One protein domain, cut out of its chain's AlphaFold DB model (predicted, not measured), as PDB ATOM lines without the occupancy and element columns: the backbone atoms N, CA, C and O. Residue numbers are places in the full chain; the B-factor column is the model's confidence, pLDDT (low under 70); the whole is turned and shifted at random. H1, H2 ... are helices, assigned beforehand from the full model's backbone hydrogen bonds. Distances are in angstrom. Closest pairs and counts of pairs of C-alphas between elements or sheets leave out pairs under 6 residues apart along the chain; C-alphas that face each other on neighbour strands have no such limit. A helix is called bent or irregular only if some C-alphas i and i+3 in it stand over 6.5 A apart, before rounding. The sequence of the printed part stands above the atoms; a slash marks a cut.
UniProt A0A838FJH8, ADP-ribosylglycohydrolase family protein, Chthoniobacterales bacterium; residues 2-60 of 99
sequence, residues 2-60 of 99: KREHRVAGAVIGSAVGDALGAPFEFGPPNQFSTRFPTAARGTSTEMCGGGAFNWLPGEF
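Overview. This is residues 2 to 60 of the 99 residues of the protein "ADP-ribosylglycohydrolase family protein" of Chthoniobacterales bacterium (UniProt A0A838FJH8). One long helix, H1, sticks out with residues 3 to 13 from a small head, which holds the later part of H1, the short helix H2 close to the end of H1, and a long stretch with no named element, residues 36 to 60. The printed part has 59 residues, two named helices in the order H1, H2 and no named strand; its class is all helix, with 27 residues in named elements, under half. It is only just loose, close to compact, with a radius of gyration of the C-alphas of 12.7 A and spans of 37 by 25 by 21 A.

Along the chain. H1, residues 3 to 24, runs 32.0 A from C-alpha 3 at (-38.195, -34.152, 18.204) to C-alpha 24 at (-42.495, -6.733, 2.311). It is irregular: C-alphas 20 and 23 are 7.0 A apart. After a short link, H2 holds residues 31 to 35 and ends with C-alpha 35 at (-50.211, -2.411, 7.417).

Arrangement. H1 and H2 are close but not clearly touching; their closest C-alphas, of Phe 24 and Phe 32, are 6.8 A apart. Every O i to N i+4 pair is within hydrogen-bond range in H2, and 16 of 18 in H1.

Size, cuts and confidence. The C-alphas farthest apart, of Lys 2 and Ala 52, are 38.6 A apart. Without residues 2 to 13, which stand free, the body spans 23 by 22 by 19 A. The printed part has no cut, and no printed residue is under 70 in pLDDT.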
ATOM      1  N   LYS A   2     -41.957 -33.333  21.278       96.12
ATOM      2  CA  LYS A   2     -41.266 -34.410  20.540       96.12
ATOM      3  C   LYS A   2     -40.271 -33.834  19.522       96.12
ATOM      4  O   LYS A   2     -40.475 -32.725  19.033       96.12
ATOM      5  N   ARG A   3     -39.197 -34.572  19.206       97.25
ATOM      6  CA  ARG A   3     -38.195 -34.152  18.204       97.25
ATOM      7  C   ARG A   3     -38.841 -33.908  16.840       97.25
ATOM      8  O   ARG A   3     -38.560 -32.887  16.229       97.25
ATOM      9  N   GLU A   4     -39.742 -34.792  16.428       97.25
ATOM     10  CA  GLU A   4     -40.500 -34.699  15.173       97.25
ATOM     11  C   GLU A   4     -41.207 -33.350  15.021       97.25
ATOM     12  O   GLU A   4     -41.066 -32.701  13.993       97.25
ATOM     13  N   HIS A   5     -41.881 -32.869  16.071       98.06
ATOM     14  CA  HIS A   5     -42.575 -31.577  16.026       98.06
ATOM     15  C   HIS A   5     -41.610 -30.401  15.857       98.06
ATOM     16  O   HIS A   5     -41.953 -29.425  15.205       98.06
ATOM     17  N   ARG A   6     -40.401 -30.480  16.431       97.56
ATOM     18  CA  ARG A   6     -39.384 -29.434  16.244       97.56
ATOM     19  C   ARG A   6     -38.838 -29.426  14.827       97.56
ATOM     20  O   ARG A   6     -38.659 -28.356  14.271       97.56
ATOM     21  N   VAL A   7     -38.575 -30.607  14.269       96.56
ATOM     22  CA  VAL A   7     -38.068 -30.745  12.897       96.56
ATOM     23  C   VAL A   7     -39.117 -30.261  11.901       96.56
ATOM     24  O   VAL A   7     -38.827 -29.384  11.099       96.56
ATOM     25  N   ALA A   8     -40.354 -30.754  12.011       96.94
ATOM     26  CA  ALA A   8     -41.452 -30.304  11.162       96.94
ATOM     27  C   ALA A   8     -41.719 -28.802  11.334       96.94
ATOM     28  O   ALA A   8     -41.879 -28.089  10.352       96.94
ATOM     29  N   GLY A   9     -41.713 -28.306  12.574       97.75
ATOM     30  CA  GLY A   9     -41.901 -26.887  12.865       97.75
ATOM     31  C   GLY A   9     -40.791 -25.991  12.316       97.75
ATOM     32  O   GLY A   9     -41.082 -24.861  11.951       97.75
ATOM     33  N   ALA A  10     -39.549 -26.476  12.221       96.88
ATOM     34  CA  ALA A  10     -38.455 -25.724  11.612       96.88
ATOM     35  C   ALA A  10     -38.655 -25.570  10.096       96.88
ATOM     36  O   ALA A  10     -38.604 -24.450   9.602       96.88
ATOM     37  N   VAL A  11     -38.967 -26.664   9.393       96.75
ATOM     38  CA  VAL A  11     -39.195 -26.654   7.935       96.75
ATOM     39  C   VAL A  11     -40.457 -25.862   7.582       96.75
ATOM     40  O   VAL A  11     -40.430 -24.940   6.774       96.75
ATOM     41  N   ILE A  12     -41.580 -26.152   8.246       97.50
ATOM     42  CA  ILE A  12     -42.845 -25.442   8.002       97.50
ATOM     43  C   ILE A  12     -42.726 -23.974   8.426       97.50
ATOM     44  O   ILE A  12     -43.230 -23.092   7.741       97.50
ATOM     45  N   GLY A  13     -42.064 -23.698   9.551       97.12
ATOM     46  CA  GLY A  13     -41.850 -22.340  10.044       97.12
ATOM     47  C   GLY A  13     -40.978 -21.499   9.113       97.12
ATOM     48  O   GLY A  13     -41.274 -20.319   8.947       97.12
ATOM     49  N   SER A  14     -39.967 -22.108   8.483       98.00
ATOM     50  CA  SER A  14     -39.143 -21.483   7.438       98.00
ATOM     51  C   SER A  14     -40.016 -21.026   6.267       98.00
ATOM     52  O   SER A  14     -40.082 -19.831   5.983       98.00
ATOM     53  N   ALA A  15     -40.814 -21.939   5.700       97.75
ATOM     54  CA  ALA A  15     -41.714 -21.631   4.587       97.75
ATOM     55  C   ALA A  15     -42.801 -20.598   4.938       97.75
ATOM     56  O   ALA A  15     -43.155 -19.741   4.130       97.75
ATOM     57  N   VAL A  16     -43.326 -20.648   6.166       96.50
ATOM     58  CA  VAL A  16     -44.270 -19.646   6.683       96.50
ATOM     59  C   VAL A  16     -43.599 -18.275   6.804       96.50
ATOM     60  O   VAL A  16     -44.216 -17.273   6.460       96.50
ATOM     61  N   GLY A  17     -42.361 -18.210   7.295       95.88
ATOM     62  CA  GLY A  17     -41.611 -16.958   7.413       95.88
ATOM     63  C   GLY A  17     -41.302 -16.332   6.056       95.88
ATOM     64  O   GLY A  17     -41.487 -15.128   5.891       95.88
ATOM     65  N   ASP A  18     -40.903 -17.161   5.092       98.00
ATOM     66  CA  ASP A  18     -40.683 -16.784   3.697       98.00
ATOM     67  C   ASP A  18     -41.949 -16.156   3.082       98.00
ATOM     68  O   ASP A  18     -41.974 -14.959   2.788       98.00
ATOM     69  N   ALA A  19     -43.056 -16.905   3.025       96.19
ATOM     70  CA  ALA A  19     -44.305 -16.426   2.430       96.19
ATOM     71  C   ALA A  19     -44.893 -15.184   3.131       96.19
ATOM     72  O   ALA A  19     -45.513 -14.328   2.496       96.19
ATOM     73  N   LEU A  20     -44.703 -15.065   4.451       95.50
ATOM     74  CA  LEU A  20     -45.119 -13.894   5.225       95.50
ATOM     75  C   LEU A  20     -44.276 -12.657   4.895       95.50
ATOM     76  O   LEU A  20     -44.797 -11.541   4.873       95.50
ATOM     77  N   GLY A  21     -42.972 -12.848   4.689       95.25
ATOM     78  CA  GLY A  21     -42.014 -11.781   4.418       95.25
ATOM     79  C   GLY A  21     -42.022 -11.308   2.966       95.25
ATOM     80  O   GLY A  21     -41.802 -10.121   2.726       95.25
ATOM     81  N   ALA A  22     -42.334 -12.195   2.019       96.50
ATOM     82  CA  ALA A  22     -42.242 -11.944   0.581       96.50
ATOM     83  C   ALA A  22     -42.933 -10.643   0.105       96.50
ATOM     84  O   ALA A  22     -42.332  -9.893  -0.669       96.50
ATOM     85  N   PRO A  23     -44.139 -10.267   0.586       95.44
ATOM     86  CA  PRO A  23     -44.782  -9.007   0.192       95.44
ATOM     87  C   PRO A  23     -44.070  -7.728   0.655       95.44
ATOM     88  O   PRO A  23     -44.379  -6.641   0.160       95.44
ATOM     89  N   PHE A  24     -43.181  -7.843   1.642       95.50
ATOM     90  CA  PHE A  24     -42.495  -6.733   2.311       95.50
ATOM     91  C   PHE A  24     -41.013  -6.654   1.947       95.50
ATOM     92  O   PHE A  24     -40.307  -5.759   2.418       95.50
ATOM     93  N   GLU A  25     -40.532  -7.579   1.119       96.31
ATOM     94  CA  GLU A  25     -39.175  -7.554   0.600       96.31
ATOM     95  C   GLU A  25     -38.913  -6.243  -0.161       96.31
ATOM     96  O   GLU A  25     -39.771  -5.747  -0.897       96.31
ATOM     97  N   PHE A  26     -37.736  -5.647   0.062       95.75
ATOM     98  CA  PHE A  26     -37.332  -4.326  -0.455       95.75
ATOM     99  C   PHE A  26     -38.200  -3.137  -0.001       95.75
ATOM    100  O   PHE A  26     -38.021  -2.012  -0.475       95.75
ATOM    101  N   GLY A  27     -39.120  -3.361   0.937       93.38
ATOM    102  CA  GLY A  27     -39.961  -2.335   1.532       93.38
ATOM    103  C   GLY A  27     -39.264  -1.490   2.605       93.38
ATOM    104  O   GLY A  27     -38.192  -1.845   3.105       93.38
ATOM    105  N   PRO A  28     -39.869  -0.357   3.009       95.12
ATOM    106  CA  PRO A  28     -39.370   0.421   4.134       95.12
ATOM    107  C   PRO A  28     -39.504  -0.356   5.457       95.12
ATOM    108  O   PRO A  28     -40.401  -1.194   5.613       95.12
ATOM    109  N   PRO A  29     -38.673  -0.041   6.466       94.56
ATOM    110  CA  PRO A  29     -38.831  -0.617   7.795       94.56
ATOM    111  C   PRO A  29     -40.234  -0.332   8.346       94.56
ATOM    112  O   PRO A  29     -40.825   0.715   8.082       94.56
ATOM    113  N   ASN A  30     -40.759  -1.259   9.149       92.69
ATOM    114  CA  ASN A  30     -42.097  -1.197   9.753       92.69
ATOM    115  C   ASN A  30     -43.280  -1.238   8.769       92.69
ATOM    116  O   ASN A  30     -44.416  -1.037   9.204       92.69
ATOM    117  N   GLN A  31     -43.072  -1.527   7.478       93.88
ATOM    118  CA  GLN A  31     -44.176  -1.651   6.520       93.88
ATOM    119  C   GLN A  31     -45.207  -2.702   6.962       93.88
ATOM    120  O   GLN A  31     -46.407  -2.430   6.915       93.88
ATOM    121  N   PHE A  32     -44.746  -3.858   7.457       92.62
ATOM    122  CA  PHE A  32     -45.609  -4.904   8.014       92.62
ATOM    123  C   PHE A  32     -46.479  -4.368   9.160       92.62
ATOM    124  O   PHE A  32     -47.703  -4.383   9.063       92.62
ATOM    125  N   SER A  33     -45.861  -3.814  10.208       91.38
ATOM    126  CA  SER A  33     -46.570  -3.317  11.398       91.38
ATOM    127  C   SER A  33     -47.471  -2.115  11.108       91.38
ATOM    128  O   SER A  33     -48.469  -1.912  11.789       91.38
ATOM    129  N   THR A  34     -47.139  -1.312  10.096       93.12
ATOM    130  CA  THR A  34     -47.989  -0.198   9.645       93.12
ATOM    131  C   THR A  34     -49.241  -0.721   8.943       93.12
ATOM    132  O   THR A  34     -50.331  -0.195   9.151       93.12
ATOM    133  N   ARG A  35     -49.096  -1.771   8.124       91.00
ATOM    134  CA  ARG A  35     -50.211  -2.411   7.417       91.00
ATOM    135  C   ARG A  35     -51.098  -3.226   8.361       91.00
ATOM    136  O   ARG A  35     -52.316  -3.212   8.207       91.00
ATOM    137  N   PHE A  36     -50.494  -3.904   9.333       91.56
ATOM    138  CA  PHE A  36     -51.163  -4.749  10.320       91.56
ATOM    139  C   PHE A  36     -50.824  -4.272  11.744       91.56
ATOM    140  O   PHE A  36     -50.012  -4.887  12.436       91.56
ATOM    141  N   PRO A  37     -51.437  -3.164  12.211       89.06
ATOM    142  CA  PRO A  37     -51.144  -2.580  13.527       89.06
ATOM    143  C   PRO A  37     -51.659  -3.425  14.702       89.06
ATOM    144  O   PRO A  37     -51.297  -3.194  15.855       89.06
ATOM    145  N   THR A  38     -52.509  -4.410  14.418       88.56
ATOM    146  CA  THR A  38     -53.023  -5.399  15.366       88.56
ATOM    147  C   THR A  38     -52.859  -6.786  14.764       88.56
ATOM    148  O   THR A  38     -53.026  -6.933  13.555       88.56
ATOM    149  N   ALA A  39     -52.601  -7.798  15.597       79.12
ATOM    150  CA  ALA A  39     -52.418  -9.174  15.138       79.12
ATOM    151  C   ALA A  39     -53.598  -9.646  14.269       79.12
ATOM    152  O   ALA A  39     -54.742  -9.655  14.731       79.12
ATOM    153  N   ALA A  40     -53.319 -10.066  13.035       72.12
ATOM    154  CA  ALA A  40     -54.334 -10.452  12.063       72.12
ATOM    155  C   ALA A  40     -53.924 -11.756  11.364       72.12
ATOM    156  O   ALA A  40     -53.097 -11.765  10.464       72.12
ATOM    157  N   ARG A  41     -54.523 -12.896  11.723       74.62
ATOM    158  CA  ARG A  41     -54.049 -14.217  11.262       74.62
ATOM    159  C   ARG A  41     -54.804 -14.727  10.028       74.62
ATOM    160  O   ARG A  41     -56.024 -14.852  10.082       74.62
ATOM    161  N   GLY A  42     -54.071 -15.123   8.982       72.69
ATOM    162  CA  GLY A  42     -54.618 -15.810   7.802       72.69
ATOM    163  C   GLY A  42     -54.183 -15.231   6.448       72.69
ATOM    164  O   GLY A  42     -53.529 -14.194   6.373       72.69
ATOM    165  N   THR A  43     -54.570 -15.913   5.364       70.38
ATOM    166  CA  THR A  43     -54.319 -15.524   3.953       70.38
ATOM    167  C   THR A  43     -55.110 -14.303   3.506       70.38
ATOM    168  O   THR A  43     -54.698 -13.592   2.599       70.38
ATOM    169  N   SER A  44     -56.222 -14.003   4.177       74.81
ATOM    170  CA  SER A  44     -56.960 -12.751   3.983       74.81
ATOM    171  C   SER A  44     -56.378 -11.576   4.783       74.81
ATOM    172  O   SER A  44     -56.915 -10.474   4.704       74.81
ATOM    173  N   THR A  45     -55.324 -11.803   5.578       86.19
ATOM    174  CA  THR A  45     -54.695 -10.792   6.436       86.19
ATOM    175  C   THR A  45     -53.184 -10.737   6.210       86.19
ATOM    176  O   THR A  45     -52.769 -10.213   5.189       86.19
ATOM    177  N   GLU A  46     -52.355 -11.240   7.124       88.88
ATOM    178  CA  GLU A  46     -50.896 -11.076   7.122       88.88
ATOM    179  C   GLU A  46     -50.205 -11.835   5.980       88.88
ATOM    180  O   GLU A  46     -49.208 -11.360   5.445       88.88
ATOM    181  N   MET A  47     -50.774 -12.955   5.531       93.31
ATOM    182  CA  MET A  47     -50.292 -13.715   4.371       93.31
ATOM    183  C   MET A  47     -50.871 -13.147   3.063       93.31
ATOM    184  O   MET A  47     -51.484 -13.872   2.284       93.31
ATOM    185  N   CYS A  48     -50.750 -11.832   2.851       92.31
ATOM    186  CA  CYS A  48     -51.524 -11.102   1.838       92.31
ATOM    187  C   CYS A  48     -51.033 -11.217   0.389       92.31
ATOM    188  O   CYS A  48     -51.764 -10.790  -0.504       92.31
ATOM    189  N   GLY A  49     -49.818 -11.711   0.139       93.50
ATOM    190  CA  GLY A  49     -49.199 -11.588  -1.186       93.50
ATOM    191  C   GLY A  49     -48.943 -10.122  -1.586       93.50
ATOM    192  O   GLY A  49     -49.009  -9.212  -0.753       93.50
ATOM    193  N   GLY A  50     -48.668  -9.879  -2.868       93.38
ATOM    194  CA  GLY A  50     -48.330  -8.575  -3.439       93.38
ATOM    195  C   GLY A  50     -46.822  -8.304  -3.439       93.38
ATOM    196  O   GLY A  50     -46.023  -9.175  -3.772       93.38
ATOM    197  N   GLY A  51     -46.424  -7.081  -3.081       93.25
ATOM    198  CA  GLY A  51     -45.015  -6.679  -3.020       93.25
ATOM    199  C   GLY A  51     -44.369  -6.461  -4.391       93.25
ATOM    200  O   GLY A  51     -45.056  -6.328  -5.404       93.25
ATOM    201  N   ALA A  52     -43.035  -6.405  -4.408       93.19
ATOM    202  CA  ALA A  52     -42.238  -6.071  -5.593       93.19
ATOM    203  C   ALA A  52     -42.445  -7.032  -6.777       93.19
ATOM    204  O   ALA A  52     -42.291  -6.626  -7.928       93.19
ATOM    205  N   PHE A  53     -42.833  -8.278  -6.496       94.06
ATOM    206  CA  PHE A  53     -42.989  -9.339  -7.495       94.06
ATOM    207  C   PHE A  53     -44.432  -9.837  -7.643       94.06
ATOM    208  O   PHE A  53     -44.671 -10.801  -8.360       94.06
ATOM    209  N   ASN A  54     -45.404  -9.163  -7.011       95.19
ATOM    210  CA  ASN A  54     -46.830  -9.502  -7.084       95.19
ATOM    211  C   ASN A  54     -47.149 -10.964  -6.699       95.19
ATOM    212  O   ASN A  54     -47.895 -11.651  -7.397       95.19
ATOM    213  N   TRP A  55     -46.594 -11.417  -5.572       95.62
ATOM    214  CA  TRP A  55     -46.794 -12.757  -5.019       95.62
ATOM    215  C   TRP A  55     -48.273 -13.062  -4.750       95.62
ATOM    216  O   TRP A  55     -49.037 -12.185  -4.337       95.62
ATOM    217  N   LEU A  56     -48.687 -14.315  -4.906       95.38
ATOM    218  CA  LEU A  56     -49.997 -14.766  -4.449       95.38
ATOM    219  C   LEU A  56     -50.042 -14.840  -2.907       95.38
ATOM    220  O   LEU A  56     -49.014 -15.014  -2.250       95.38
ATOM    221  N   PRO A  57     -51.232 -14.731  -2.287       94.69
ATOM    222  CA  PRO A  57     -51.384 -14.933  -0.848       94.69
ATOM    223  C   PRO A  57     -50.830 -16.291  -0.384       94.69
ATOM    224  O   PRO A  57     -51.357 -17.340  -0.755       94.69
ATOM    225  N   GLY A  58     -49.789 -16.266   0.454       93.75
ATOM    226  CA  GLY A  58     -49.124 -17.467   0.975       93.75
ATOM    227  C   GLY A  58     -48.142 -18.143   0.010       93.75
ATOM    228  O   GLY A  58     -47.691 -19.249   0.303       93.75
ATOM    229  N   GLU A  59     -47.815 -17.515  -1.119       95.50
ATOM    230  CA  GLU A  59     -46.751 -17.982  -2.009       95.50
ATOM    231  C   GLU A  59     -45.377 -17.777  -1.360       95.50
ATOM    232  O   GLU A  59     -45.086 -16.709  -0.827       95.50
ATOM    233  N   PHE A  60     -44.549 -18.819  -1.394       95.56
ATOM    234  CA  PHE A  60     -43.164 -18.793  -0.927       95.56
ATOM    235  C   PHE A  60     -42.198 -18.435  -2.066       95.56
ATOM    236  O   PHE A  60     -42.515 -18.662  -3.239       95.56
TER     237      PHE A  60